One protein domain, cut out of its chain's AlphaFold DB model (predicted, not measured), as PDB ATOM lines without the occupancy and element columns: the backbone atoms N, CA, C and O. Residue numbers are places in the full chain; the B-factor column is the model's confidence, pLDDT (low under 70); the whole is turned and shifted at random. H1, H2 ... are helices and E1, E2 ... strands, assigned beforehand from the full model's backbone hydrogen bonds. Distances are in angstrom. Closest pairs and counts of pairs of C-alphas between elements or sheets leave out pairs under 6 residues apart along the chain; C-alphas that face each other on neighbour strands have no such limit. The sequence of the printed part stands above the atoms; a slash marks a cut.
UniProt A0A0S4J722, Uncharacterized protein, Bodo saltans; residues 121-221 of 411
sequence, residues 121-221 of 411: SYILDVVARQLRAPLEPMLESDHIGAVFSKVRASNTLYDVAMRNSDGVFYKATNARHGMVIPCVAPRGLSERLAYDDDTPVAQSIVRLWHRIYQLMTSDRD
ATOM      1  N   SER A 121      12.879 -33.359  18.938       92.62
ATOM      2  CA  SER A 121      11.520 -33.286  19.464       92.62
ATOM      3  C   SER A 121      11.323 -33.994  20.809       92.62
ATOM      4  O   SER A 121      10.720 -33.417  21.715       92.62
ATOM      5  N   TYR A 122      11.883 -35.196  20.981       91.56
ATOM      6  CA  TYR A 122      11.773 -35.966  22.224       91.56
ATOM      7  C   TYR A 122      12.467 -35.283  23.403       91.56
ATOM      8  O   TYR A 122      11.884 -35.171  24.481       91.56
ATOM      9  N   ILE A 123      13.689 -34.785  23.190       89.19
ATOM     10  CA  ILE A 123      14.450 -34.081  24.226       89.19
ATOM     11  C   ILE A 123      13.687 -32.832  24.665       89.19
ATOM     12  O   ILE A 123      13.524 -32.596  25.859       89.19
ATOM     13  N   LEU A 124      13.207 -32.037  23.706       90.75
ATOM     14  CA  LEU A 124      12.512 -30.785  23.998       90.75
ATOM     15  C   LEU A 124      11.183 -31.011  24.730       90.75
ATOM     16  O   LEU A 124      10.863 -30.238  25.630       90.75
ATOM     17  N   ASP A 125      10.445 -32.080  24.408       92.69
ATOM     18  CA  ASP A 125       9.221 -32.454  25.132       92.69
ATOM     19  C   ASP A 125       9.530 -32.859  26.579       92.69
ATOM     20  O   ASP A 125       8.930 -32.328  27.515       92.69
ATOM     21  N   VAL A 126      10.544 -33.707  26.793       88.44
ATOM     22  CA  VAL A 126      10.987 -34.074  28.148       88.44
ATOM     23  C   VAL A 126      11.413 -32.834  28.937       88.44
ATOM     24  O   VAL A 126      10.958 -32.654  30.064       88.44
ATOM     25  N   VAL A 127      12.215 -31.936  28.352       87.56
ATOM     26  CA  VAL A 127      12.618 -30.684  29.016       87.56
ATOM     27  C   VAL A 127      11.400 -29.822  29.349       87.56
ATOM     28  O   VAL A 127      11.302 -29.332  30.470       87.56
ATOM     29  N   ALA A 128      10.447 -29.654  28.427       86.94
ATOM     30  CA  ALA A 128       9.246 -28.857  28.669       86.94
ATOM     31  C   ALA A 128       8.403 -29.415  29.830       86.94
ATOM     32  O   ALA A 128       7.952 -28.657  30.691       86.94
ATOM     33  N   ARG A 129       8.237 -30.742  29.903       87.19
ATOM     34  CA  ARG A 129       7.528 -31.403  31.010       87.19
ATOM     35  C   ARG A 129       8.276 -31.264  32.331       87.19
ATOM     36  O   ARG A 129       7.662 -30.935  33.341       87.19
ATOM     37  N   GLN A 130       9.597 -31.430  32.319       82.75
ATOM     38  CA  GLN A 130      10.425 -31.267  33.515       82.75
ATOM     39  C   GLN A 130      10.472 -29.830  34.021       82.75
ATOM     40  O   GLN A 130      10.505 -29.623  35.226       82.75
ATOM     41  N   LEU A 131      10.450 -28.834  33.134       79.12
ATOM     42  CA  LEU A 131      10.339 -27.433  33.539       79.12
ATOM     43  C   LEU A 131       9.016 -27.172  34.266       79.12
ATOM     44  O   LEU A 131       8.999 -26.449  35.256       79.12
ATOM     45  N   ARG A 132       7.925 -27.796  33.810       79.19
ATOM     46  CA  ARG A 132       6.602 -27.659  34.428       79.19
ATOM     47  C   ARG A 132       6.518 -28.375  35.777       79.19
ATOM     48  O   ARG A 132       5.902 -27.854  36.703       79.19
ATOM     49  N   ALA A 133       7.108 -29.564  35.878       78.94
ATOM     50  CA  ALA A 133       7.038 -30.397  37.071       78.94
ATOM     51  C   ALA A 133       8.336 -31.214  37.271       78.94
ATOM     52  O   ALA A 133       8.396 -32.397  36.933       78.94
ATOM     53  N   PRO A 134       9.396 -30.620  37.859       67.94
ATOM     54  CA  PRO A 134      10.735 -31.230  37.898       67.94
ATOM     55  C   PRO A 134      10.841 -32.546  38.679       67.94
ATOM     56  O   PRO A 134      11.799 -33.299  38.504       67.94
ATOM     57  N   LEU A 135       9.899 -32.785  39.594       70.31
ATOM     58  CA  LEU A 135       9.877 -33.937  40.498       70.31
ATOM     59  C   LEU A 135       8.709 -34.884  40.217       70.31
ATOM     60  O   LEU A 135       8.582 -35.896  40.904       70.31
ATOM     61  N   GLU A 136       7.850 -34.553  39.254       79.62
ATOM     62  CA  GLU A 136       6.703 -35.386  38.928       79.62
ATOM     63  C   GLU A 136       7.167 -36.553  38.047       79.62
ATOM     64  O   GLU A 136       7.757 -36.332  36.984       79.62
ATOM     65  N   PRO A 137       6.977 -37.803  38.495       85.81
ATOM     66  CA  PRO A 137       7.300 -38.951  37.671       85.81
ATOM     67  C   PRO A 137       6.294 -39.072  36.516       85.81
ATOM     68  O   PRO A 137       5.121 -38.740  36.657       85.81
ATOM     69  N   MET A 138       6.762 -39.582  35.384       89.88
ATOM     70  CA  MET A 138       5.997 -39.823  34.160       89.88
ATOM     71  C   MET A 138       5.749 -41.319  33.970       89.88
ATOM     72  O   MET A 138       6.523 -42.133  34.476       89.88
ATOM     73  N   LEU A 139       4.715 -41.697  33.221       93.12
ATOM     74  CA  LEU A 139       4.517 -43.098  32.847       93.12
ATOM     75  C   LEU A 139       5.465 -43.470  31.706       93.12
ATOM     76  O   LEU A 139       5.657 -42.705  30.764       93.12
ATOM     77  N   GLU A 140       6.004 -44.687  31.728       90.31
ATOM     78  CA  GLU A 140       6.789 -45.230  30.606       90.31
ATOM     79  C   GLU A 140       5.998 -45.256  29.286       90.31
ATOM     80  O   GLU A 140       6.569 -45.091  28.207       90.31
ATOM     81  N   SER A 141       4.674 -45.409  29.379       94.56
ATOM     82  CA  SER A 141       3.737 -45.386  28.252       94.56
ATOM     83  C   SER A 141       3.392 -43.980  27.748       94.56
ATOM     84  O   SER A 141       2.687 -43.853  26.740       94.56
ATOM     85  N   ASP A 142       3.834 -42.921  28.434       94.81
ATOM     86  CA  ASP A 142       3.571 -41.555  27.991       94.81
ATOM     87  C   ASP A 142       4.231 -41.313  26.639       94.81
ATOM     88  O   ASP A 142       5.414 -41.583  26.437       94.81
ATOM     89  N   HIS A 143       3.455 -40.775  25.702       95.88
ATOM     90  CA  HIS A 143       3.967 -40.424  24.386       95.88
ATOM     91  C   HIS A 143       4.669 -39.071  24.449       95.88
ATOM     92  O   HIS A 143       4.113 -38.111  24.990       95.88
ATOM     93  N   ILE A 144       5.869 -38.994  23.875       94.75
ATOM     94  CA  ILE A 144       6.695 -37.783  23.808       94.75
ATOM     95  C   ILE A 144       7.074 -37.444  22.361       94.75
ATOM     96  O   ILE A 144       7.104 -38.318  21.498       94.75
ATOM     97  N   GLY A 145       7.372 -36.170  22.096       93.06
ATOM     98  CA  GLY A 145       7.907 -35.649  20.827       93.06
ATOM     99  C   GLY A 145       6.891 -34.918  19.947       93.06
ATOM    100  O   GLY A 145       7.253 -33.978  19.239       93.06
ATOM    101  N   ALA A 146       5.601 -35.252  20.050       93.94
ATOM    102  CA  ALA A 146       4.577 -34.763  19.116       93.94
ATOM    103  C   ALA A 146       4.490 -33.227  19.043       93.94
ATOM    104  O   ALA A 146       4.245 -32.672  17.974       93.94
ATOM    105  N   VAL A 147       4.705 -32.547  20.175       93.12
ATOM    106  CA  VAL A 147       4.631 -31.080  20.305       93.12
ATOM    107  C   VAL A 147       5.661 -30.376  19.423       93.12
ATOM    108  O   VAL A 147       5.379 -29.331  18.842       93.12
ATOM    109  N   PHE A 148       6.854 -30.954  19.301       93.00
ATOM    110  CA  PHE A 148       7.999 -30.321  18.649       93.00
ATOM    111  C   PHE A 148       8.287 -30.885  17.253       93.00
ATOM    112  O   PHE A 148       9.197 -30.392  16.585       93.00
ATOM    113  N   SER A 149       7.478 -31.841  16.789       92.75
ATOM    114  CA  SER A 149       7.536 -32.445  15.455       92.75
ATOM    115  C   SER A 149       6.457 -31.866  14.527       92.75
ATOM    116  O   SER A 149       5.273 -31.856  14.863       92.75
ATOM    117  N   LYS A 150       6.833 -31.430  13.315       92.31
ATOM    118  CA  LYS A 150       5.896 -30.980  12.263       92.31
ATOM    119  C   LYS A 150       4.939 -32.088  11.842       92.31
ATOM    120  O   LYS A 150       3.755 -31.832  11.639       92.31
ATOM    121  N   VAL A 151       5.450 -33.314  11.742       91.38
ATOM    122  CA  VAL A 151       4.668 -34.509  11.393       91.38
ATOM    123  C   VAL A 151       3.936 -35.103  12.600       91.38
ATOM    124  O   VAL A 151       3.281 -36.131  12.472       91.38
ATOM    125  N   ARG A 152       4.029 -34.453  13.773       90.44
ATOM    126  CA  ARG A 152       3.472 -34.921  15.052       90.44
ATOM    127  C   ARG A 152       3.917 -36.339  15.413       90.44
ATOM    128  O   ARG A 152       3.160 -37.087  16.028       90.44
ATOM    129  N   ALA A 153       5.143 -36.703  15.035       90.19
ATOM    130  CA  ALA A 153       5.715 -37.983  15.417       90.19
ATOM    131  C   ALA A 153       5.844 -38.054  16.941       90.19
ATOM    132  O   ALA A 153       6.314 -37.114  17.585       90.19
ATOM    133  N   SER A 154       5.430 -39.181  17.510       94.19
ATOM    134  CA  SER A 154       5.582 -39.464  18.931       94.19
ATOM    135  C   SER A 154       5.901 -40.930  19.152       94.19
ATOM    136  O   SER A 154       5.398 -41.778  18.419       94.19
ATOM    137  N   ASN A 155       6.680 -41.222  20.184       94.94
ATOM    138  CA  ASN A 155       6.939 -42.575  20.672       94.94
ATOM    139  C   ASN A 155       6.734 -42.611  22.186       94.94
ATOM    140  O   ASN A 155       6.688 -41.557  22.828       94.94
ATOM    141  N   THR A 156       6.613 -43.811  22.750       95.31
ATOM    142  CA  THR A 156       6.569 -43.961  24.207       95.31
ATOM    143  C   THR A 156       7.898 -43.523  24.821       95.31
ATOM    144  O   THR A 156       8.961 -43.661  24.206       95.31
ATOM    145  N   LEU A 157       7.848 -42.995  26.043       88.81
ATOM    146  CA  LEU A 157       9.045 -42.630  26.791       88.81
ATOM    147  C   LEU A 157       9.990 -43.834  26.947       88.81
ATOM    148  O   LEU A 157      11.202 -43.664  26.827       88.81
ATOM    149  N   TYR A 158       9.438 -45.038  27.128       88.19
ATOM    150  CA  TYR A 158      10.198 -46.288  27.141       88.19
ATOM    151  C   TYR A 158      10.975 -46.529  25.849       88.19
ATOM    152  O   TYR A 158      12.192 -46.702  25.897       88.19
ATOM    153  N   ASP A 159      10.307 -46.500  24.695       90.06
ATOM    154  CA  ASP A 159      10.953 -46.792  23.411       90.06
ATOM    155  C   ASP A 159      12.080 -45.802  23.111       90.06
ATOM    156  O   ASP A 159      13.138 -46.189  22.614       90.06
ATOM    157  N   VAL A 160      11.868 -44.523  23.432       87.12
ATOM    158  CA  VAL A 160      12.878 -43.476  23.245       87.12
ATOM    159  C   VAL A 160      14.053 -43.676  24.206       87.12
ATOM    160  O   VAL A 160      15.207 -43.640  23.778       87.12
ATOM    161  N   ALA A 161      13.786 -43.930  25.490       78.38
ATOM    162  CA  ALA A 161      14.837 -44.127  26.485       78.38
ATOM    163  C   ALA A 161      15.672 -45.388  26.207       78.38
ATOM    164  O   ALA A 161      16.892 -45.355  26.323       78.38
ATOM    165  N   MET A 162      15.046 -46.491  25.785       81.44
ATOM    166  CA  MET A 162      15.756 -47.741  25.491       81.44
ATOM    167  C   MET A 162      16.655 -47.651  24.253       81.44
ATOM    168  O   MET A 162      17.667 -48.352  24.182       81.44
ATOM    169  N   ARG A 163      16.337 -46.781  23.286       76.62
ATOM    170  CA  ARG A 163      17.191 -46.555  22.107       76.62
ATOM    171  C   ARG A 163      18.514 -45.881  22.460       76.62
ATOM    172  O   ARG A 163      19.491 -46.102  21.751       76.62
ATOM    173  N   ASN A 164      18.563 -45.081  23.531       66.62
ATOM    174  CA  ASN A 164      19.710 -44.283  23.998       66.62
ATOM    175  C   ASN A 164      20.304 -43.273  22.986       66.62
ATOM    176  O   ASN A 164      21.021 -42.360  23.393       66.62
ATOM    177  N   SER A 165      20.010 -43.392  21.689       74.06
ATOM    178  CA  SER A 165      20.464 -42.490  20.625       74.06
ATOM    179  C   SER A 165      19.818 -41.110  20.710       74.06
ATOM    180  O   SER A 165      20.431 -40.115  20.350       74.06
ATOM    181  N   ASP A 166      18.596 -41.041  21.237       73.31
ATOM    182  CA  ASP A 166      17.810 -39.809  21.304       73.31
ATOM    183  C   ASP A 166      18.188 -38.889  22.474       73.31
ATOM    184  O   ASP A 166      17.604 -37.820  22.630       73.31
ATOM    185  N   GLY A 167      19.146 -39.288  23.317       75.62
ATOM    186  CA  GLY A 167      19.629 -38.474  24.434       75.62
ATOM    187  C   GLY A 167      18.664 -38.357  25.620       75.62
ATOM    188  O   GLY A 167      18.869 -37.487  26.467       75.62
ATOM    189  N   VAL A 168      17.639 -39.211  25.698       78.94
ATOM    190  CA  VAL A 168      16.696 -39.323  26.825       78.94
ATOM    191  C   VAL A 168      17.022 -40.576  27.636       78.94
ATOM    192  O   VAL A 168      17.235 -41.641  27.069       78.94
ATOM    193  N   PHE A 169      17.041 -40.455  28.962       79.81
ATOM    194  CA  PHE A 169      17.397 -41.530  29.893       79.81
ATOM    195  C   PHE A 169      16.475 -41.531  31.112       79.81
ATOM    196  O   PHE A 169      15.708 -40.593  31.328       79.81
ATOM    197  N   TYR A 170      16.582 -42.559  31.953       80.38
ATOM    198  CA  TYR A 170      15.929 -42.586  33.262       80.38
ATOM    199  C   TYR A 170      16.893 -42.161  34.361       80.38
ATOM    200  O   TYR A 170      17.940 -42.772  34.570       80.38
ATOM    201  N   LYS A 171      16.497 -41.139  35.115       74.38
ATOM    202  CA  LYS A 171      17.162 -40.735  36.353       74.38
ATOM    203  C   LYS A 171      16.755 -41.629  37.524       74.38
ATOM    204  O   LYS A 171      17.595 -41.973  38.348       74.38
ATOM    205  N   ALA A 172      15.473 -41.977  37.609       73.25
ATOM    206  CA  ALA A 172      14.917 -42.857  38.634       73.25
ATOM    207  C   ALA A 172      13.729 -43.644  38.074       73.25
ATOM    208  O   ALA A 172      13.056 -43.171  37.158       73.25
ATOM    209  N   THR A 173      13.457 -44.821  38.637       77.75
ATOM    210  CA  THR A 173      12.352 -45.686  38.213       77.75
ATOM    211  C   THR A 173      11.573 -46.215  39.415       77.75
ATOM    212  O   THR A 173      12.119 -46.433  40.496       77.75
ATOM    213  N   ASN A 174      10.276 -46.429  39.222       81.62
ATOM    214  CA  ASN A 174       9.380 -47.134  40.126       81.62
ATOM    215  C   ASN A 174       8.671 -48.223  39.312       81.62
ATOM    216  O   ASN A 174       7.579 -48.027  38.775       81.62
ATOM    217  N   ALA A 175       9.334 -49.377  39.221       78.19
ATOM    218  CA  ALA A 175       8.908 -50.500  38.388       78.19
ATOM    219  C   ALA A 175       7.508 -51.021  38.746       78.19
ATOM    220  O   ALA A 175       6.775 -51.469  37.872       78.19
ATOM    221  N   ARG A 176       7.101 -50.913  40.020       75.81
ATOM    222  CA  ARG A 176       5.779 -51.361  40.481       75.81
ATOM    223  C   ARG A 176       4.630 -50.596  39.818       75.81
ATOM    224  O   ARG A 176       3.540 -51.144  39.699       75.81
ATOM    225  N   HIS A 177       4.871 -49.353  39.410       79.81
ATOM    226  CA  HIS A 177       3.845 -48.477  38.844       79.81
ATOM    227  C   HIS A 177       4.137 -48.073  37.394       79.81
ATOM    228  O   HIS A 177       3.390 -47.276  36.842       79.81
ATOM    229  N   GLY A 178       5.218 -48.583  36.785       83.62
ATOM    230  CA  GLY A 178       5.649 -48.154  35.446       83.62
ATOM    231  C   GLY A 178       5.962 -46.655  35.374       83.62
ATOM    232  O   GLY A 178       5.746 -46.027  34.340       83.62
ATOM    233  N   MET A 179       6.405 -46.071  36.493       89.06
ATOM    234  CA  MET A 179       6.668 -44.638  36.622       89.06
ATOM    235  C   MET A 179       8.171 -44.375  36.582       89.06
ATOM    236  O   MET A 179       8.950 -45.095  37.209       89.06
ATOM    237  N   VAL A 180       8.587 -43.313  35.906       82.38
ATOM    238  CA  VAL A 180       9.993 -42.945  35.729       82.38
ATOM    239  C   VAL A 180      10.187 -41.444  35.880       82.38
ATOM    240  O   VAL A 180       9.316 -40.647  35.554       82.38
ATOM    241  N   ILE A 181      11.354 -41.040  36.362       82.62
ATOM    242  CA  ILE A 181      11.806 -39.652  36.269       82.62
ATOM    243  C   ILE A 181      12.793 -39.622  35.105       82.62
ATOM    244  O   ILE A 181      13.897 -40.156  35.262       82.62
ATOM    245  N   PRO A 182      12.429 -39.063  33.938       78.19
ATOM    246  CA  PRO A 182      13.358 -38.999  32.821       78.19
ATOM    247  C   PRO A 182      14.492 -38.005  33.102       78.19
ATOM    248  O   PRO A 182      14.480 -37.253  34.074       78.19
ATOM    249  N   CYS A 183      15.507 -37.992  32.259       79.25
ATOM    250  CA  CYS A 183      16.495 -36.929  32.168       79.25
ATOM    251  C   CYS A 183      17.031 -36.864  30.743       79.25
ATOM    252  O   CYS A 183      16.860 -37.796  29.958       79.25
ATOM    253  N   VAL A 184      17.668 -35.747  30.405       79.06
ATOM    254  CA  VAL A 184      18.219 -35.523  29.070       79.06
ATOM    255  C   VAL A 184      19.721 -35.315  29.157       79.06
ATOM    256  O   VAL A 184      20.209 -34.611  30.044       79.06
ATOM    257  N   ALA A 185      20.469 -35.922  28.241       69.00
ATOM    258  CA  ALA A 185      21.886 -35.631  28.100       69.00
ATOM    259  C   ALA A 185      22.047 -34.280  27.389       69.00
ATOM    260  O   ALA A 185      21.582 -34.135  26.255       69.00
ATOM    261  N   PRO A 186      22.771 -33.307  27.972       61.69
ATOM    262  CA  PRO A 186      22.988 -32.010  27.327       61.69
ATOM    263  C   PRO A 186      23.623 -32.098  25.932       61.69
ATOM    264  O   PRO A 186      23.353 -31.263  25.063       61.69
ATOM    265  N   ARG A 187      24.431 -33.148  25.721       62.94
ATOM    266  CA  ARG A 187      25.074 -33.492  24.449       62.94
ATOM    267  C   ARG A 187      24.062 -33.746  23.324       62.94
ATOM    268  O   ARG A 187      24.302 -33.338  22.192       62.94
ATOM    269  N   GLY A 188      22.909 -34.332  23.661       68.44
ATOM    270  CA  GLY A 188      21.851 -34.671  22.708       68.44
ATOM    271  C   GLY A 188      21.241 -33.458  22.002       68.44
ATOM    272  O   GLY A 188      20.705 -33.607  20.917       68.44
ATOM    273  N   LEU A 189      21.357 -32.249  22.563       75.38
ATOM    274  CA  LEU A 189      20.977 -31.008  21.871       75.38
ATOM    275  C   LEU A 189      22.169 -30.285  21.238       75.38
ATOM    276  O   LEU A 189      22.000 -29.622  20.221       75.38
ATOM    277  N   SER A 190      23.369 -30.367  21.824       68.75
ATOM    278  CA  SER A 190      24.529 -29.602  21.336       68.75
ATOM    279  C   SER A 190      25.127 -30.135  20.032       68.75
ATOM    280  O   SER A 190      25.833 -29.388  19.355       68.75
ATOM    281  N   GLU A 191      24.865 -31.403  19.703       71.81
ATOM    282  CA  GLU A 191      25.407 -32.104  18.528       71.81
ATOM    283  C   GLU A 191      24.407 -32.257  17.375       71.81
ATOM    284  O   GLU A 191      24.726 -32.886  16.368       71.81
ATOM    285  N   ARG A 192      23.203 -31.687  17.496       77.94
ATOM    286  CA  ARG A 192      22.161 -31.795  16.468       77.94
ATOM    287  C   ARG A 192      22.211 -30.641  15.478       77.94
ATOM    288  O   ARG A 192      22.409 -29.486  15.860       77.94
ATOM    289  N   LEU A 193      21.977 -30.956  14.204       78.31
ATOM    290  CA  LEU A 193      21.590 -29.958  13.208       78.31
ATOM    291  C   LEU A 193      20.082 -29.727  13.230       78.31
ATOM    292  O   LEU A 193      19.313 -30.520  13.767       78.31
ATOM    293  N   ALA A 194      19.661 -28.618  12.620       76.88
ATOM    294  CA  ALA A 194      18.250 -28.401  12.343       76.88
ATOM    295  C   ALA A 194      17.721 -29.566  11.496       76.88
ATOM    296  O   ALA A 194      18.267 -29.864  10.436       76.88
ATOM    297  N   TYR A 195      16.667 -30.209  11.986       85.25
ATOM    298  CA  TYR A 195      16.009 -31.319  11.318       85.25
ATOM    299  C   TYR A 195      14.715 -30.834  10.668       85.25
ATOM    300  O   TYR A 195      13.936 -30.103  11.287       85.25
ATOM    301  N   ASP A 196      14.485 -31.199   9.409       86.62
ATOM    302  CA  ASP A 196      13.386 -30.626   8.629       86.62
ATOM    303  C   ASP A 196      12.009 -30.998   9.170       86.62
ATOM    304  O   ASP A 196      11.107 -30.164   9.097       86.62
ATOM    305  N   ASP A 197      11.857 -32.159   9.807       91.50
ATOM    306  CA  ASP A 197      10.588 -32.562  10.421       91.50
ATOM    307  C   ASP A 197      10.379 -31.982  11.825       91.50
ATOM    308  O   ASP A 197       9.313 -32.168  12.415       91.50
ATOM    309  N   ASP A 198      11.341 -31.231  12.366       91.31
ATOM    310  CA  ASP A 198      11.149 -30.473  13.600       91.31
ATOM    311  C   ASP A 198      10.437 -29.145  13.325       91.31
ATOM    312  O   ASP A 198      10.600 -28.506  12.281       91.31
ATOM    313  N   THR A 199       9.642 -28.695  14.295       90.62
ATOM    314  CA  THR A 199       8.978 -27.385  14.243       90.62
ATOM    315  C   THR A 199       9.995 -26.238  14.132       90.62
ATOM    316  O   THR A 199      11.124 -26.355  14.614       90.62
ATOM    317  N   PRO A 200       9.608 -25.075  13.569       87.25
ATOM    318  CA  PRO A 200      10.485 -23.900  13.534       87.25
ATOM    319  C   PRO A 200      11.014 -23.490  14.918       87.25
ATOM    320  O   PRO A 200      12.155 -23.055  15.044       87.25
ATOM    321  N   VAL A 201      10.201 -23.669  15.965       85.81
ATOM    322  CA  VAL A 201      10.598 -23.413  17.355       85.81
ATOM    323  C   VAL A 201      11.702 -24.372  17.798       85.81
ATOM    324  O   VAL A 201      12.729 -23.918  18.298       85.81
ATOM    325  N   ALA A 202      11.533 -25.676  17.570       87.94
ATOM    326  CA  ALA A 202      12.535 -26.679  17.921       87.94
ATOM    327  C   ALA A 202      13.880 -26.420  17.223       87.94
ATOM    328  O   ALA A 202      14.918 -26.383  17.884       87.94
ATOM    329  N   GLN A 203      13.860 -26.125  15.919       86.12
ATOM    330  CA  GLN A 203      15.072 -25.781  15.170       86.12
ATOM    331  C   GLN A 203      15.778 -24.539  15.740       86.12
ATOM    332  O   GLN A 203      17.005 -24.515  15.866       86.12
ATOM    333  N   SER A 204      15.020 -23.506  16.111       81.31
ATOM    334  CA  SER A 204      15.583 -22.291  16.704       81.31
ATOM    335  C   SER A 204      16.144 -22.521  18.109       81.31
ATOM    336  O   SER A 204      17.177 -21.940  18.449       81.31
ATOM    337  N   ILE A 205      15.530 -23.403  18.902       83.00
ATOM    338  CA  ILE A 205      16.039 -23.798  20.220       83.00
ATOM    339  C   ILE A 205      17.354 -24.574  20.097       83.00
ATOM    340  O   ILE A 205      18.292 -24.271  20.830       83.00
ATOM    341  N   VAL A 206      17.470 -25.515  19.154       83.62
ATOM    342  CA  VAL A 206      18.720 -26.262  18.906       83.62
ATOM    343  C   VAL A 206      19.872 -25.308  18.569       83.62
ATOM    344  O   VAL A 206      20.947 -25.384  19.167       83.62
ATOM    345  N   ARG A 207      19.632 -24.337  17.676       78.19
ATOM    346  CA  ARG A 207      20.629 -23.309  17.320       78.19
ATOM    347  C   ARG A 207      21.045 -22.469  18.530       78.19
ATOM    348  O   ARG A 207      22.233 -22.215  18.732       78.19
ATOM    349  N   LEU A 208      20.071 -22.048  19.336       75.00
ATOM    350  CA  LEU A 208      20.306 -21.248  20.535       75.00
ATOM    351  C   LEU A 208      21.091 -22.034  21.600       75.00
ATOM    352  O   LEU A 208      22.056 -21.512  22.159       75.00
ATOM    353  N   TRP A 209      20.745 -23.304  21.821       78.94
ATOM    354  CA  TRP A 209      21.431 -24.192  22.758       78.94
ATOM    355  C   TRP A 209      22.900 -24.383  22.401       78.94
ATOM    356  O   TRP A 209      23.764 -24.234  23.263       78.94
ATOM    357  N   HIS A 210      23.197 -24.651  21.127       75.31
ATOM    358  CA  HIS A 210      24.573 -24.786  20.657       75.31
ATOM    359  C   HIS A 210      25.399 -23.532  20.986       75.31
ATOM    360  O   HIS A 210      26.541 -23.626  21.440       75.31
ATOM    361  N   ARG A 211      24.809 -22.339  20.838       71.19
ATOM    362  CA  ARG A 211      25.484 -21.084  21.173       71.19
ATOM    363  C   ARG A 211      25.669 -20.883  22.675       71.19
ATOM    364  O   ARG A 211      26.752 -20.472  23.085       71.19
ATOM    365  N   ILE A 212      24.658 -21.183  23.494       70.38
ATOM    366  CA  ILE A 212      24.789 -21.157  24.962       70.38
ATOM    367  C   ILE A 212      25.899 -22.117  25.386       70.38
ATOM    368  O   ILE A 212      26.775 -21.736  26.153       70.38
ATOM    369  N   TYR A 213      25.928 -23.326  24.826       73.12
ATOM    370  CA  TYR A 213      26.981 -24.298  25.081       73.12
ATOM    371  C   TYR A 213      28.371 -23.739  24.734       73.12
ATOM    372  O   TYR A 213      29.274 -23.799  25.566       73.12
ATOM    373  N   GLN A 214      28.548 -23.104  23.568       71.31
ATOM    374  CA  GLN A 214      29.810 -22.435  23.210       71.31
ATOM    375  C   GLN A 214      30.197 -21.325  24.204       71.31
ATOM    376  O   GLN A 214      31.356 -21.239  24.613       71.31
ATOM    377  N   LEU A 215      29.241 -20.479  24.606       64.44
ATOM    378  CA  LEU A 215      29.475 -19.382  25.554       64.44
ATOM    379  C   LEU A 215      29.899 -19.912  26.930       64.44
ATOM    380  O   LEU A 215      30.852 -19.411  27.522       64.44
ATOM    381  N   MET A 216      29.220 -20.952  27.410       61.41
ATOM    382  CA  MET A 216      29.426 -21.536  28.735       61.41
ATOM    383  C   MET A 216      30.670 -22.432  28.822       61.41
ATOM    384  O   MET A 216      31.198 -22.627  29.911       61.41
ATOM    385  N   THR A 217      31.154 -22.954  27.692       61.62
ATOM    386  CA  THR A 217      32.373 -23.787  27.609       61.62
ATOM    387  C   THR A 217      33.619 -23.014  27.156       61.62
ATOM    388  O   THR A 217      34.677 -23.610  26.937       61.62
ATOM    389  N   SER A 218      33.504 -21.688  27.021       59.00
ATOM    390  CA  SER A 218      34.616 -20.775  26.734       59.00
ATOM    391  C   SER A 218      35.492 -20.504  27.971       59.00
ATOM    392  O   SER A 218      35.180 -20.922  29.081       59.00
ATOM    393  N   ASP A 219      36.611 -19.803  27.766       58.16
ATOM    394  CA  ASP A 219      37.638 -19.521  28.782       58.16
ATOM    395  C   ASP A 219      37.092 -18.919  30.097       58.16
ATOM    396  O   ASP A 219      36.095 -18.194  30.088       58.16
ATOM    397  N   ARG A 220      37.754 -19.178  31.233       49.84
ATOM    398  CA  ARG A 220      37.209 -18.958  32.595       49.84
ATOM    399  C   ARG A 220      36.776 -17.505  32.865       49.84
ATOM    400  O   ARG A 220      35.715 -17.283  33.445       49.84
ATOM    401  N   ASP A 221      37.516 -16.520  32.355       48.69
ATOM    402  CA  ASP A 221      37.176 -15.089  32.473       48.69
ATOM    403  C   ASP A 221      36.003 -14.662  31.574       48.69
ATOM    404  O   ASP A 221      35.421 -13.584  31.733       48.69
TER     405      ASP A 221
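This is residues 121 to 221 of the 411 residues of an uncharacterized protein of Bodo saltans (UniProt A0A0S4J722). A two-strand hairpin, E1 and E2, has helix H1 packed on it mostly at E2 and short helix H2 packed on E1, while the longest helix, H4, lies off beyond the hairpin's open end, reached through small H3. A long loop, residues 133 to 156, winds past H1 and H2 and pairs briefly with E2; residues 215 to 221 stick out. The printed part has 101 residues, in the order H1, H2, E1, E2, H3, H4, with an antiparallel sheet E1 - E2 and a mixed class of helices and strands. It is compact, with a radius of gyration of the C-alphas of 14.3 A and spans of 47 by 35 by 24 A.

Find C-alpha 168 at (16.696, -39.323, 26.825); from there E1 runs 17.1 A to residue 174. E2, residues 179 to 184, covers 16.5 A. H1 runs from C-alpha 121 at (11.520, -33.286, 19.464) to residue 132, 16.7 A. Look for H2 at residues 157 to 163 and H3 at 187 to 190. H4, residues 200 to 216, runs 24.4 A to C-alpha 216 at (29.426, -21.536, 28.735).

In the hairpin of E1 and E2, look at N 169 and O 183, within hydrogen-bond range at 2.8 A. The closest C-alphas of H1 and E2, Ile 123 and Val 184, are 6.3 A apart; those of H2 and E1, Ala 161 and Phe 169, 5.0 A. H3 and H4 touch, closest at the C-alphas of Ser 190 and His 210, 4.9 A, through residues 206 to 213 of H4 alone. H1 and H4 are close but not clearly touching, 6.9 A between the C-alphas of Ser 121 and Ala 202, and about perpendicular at 75 degrees. H2 and H4 are apart. In H1, H2 and H4 every O i to N i+4 pair is within hydrogen-bond range; H3 is too short for one.

The C-alphas farthest apart, those of Arg 176 and Asp 221, are 48.6 A from each other. The printed part has no cut, and the link from H1 to H2 is long, 24 residues. Look for pLDDT under 70 at 14 residues, among them 185 to 188 and 215 to 221.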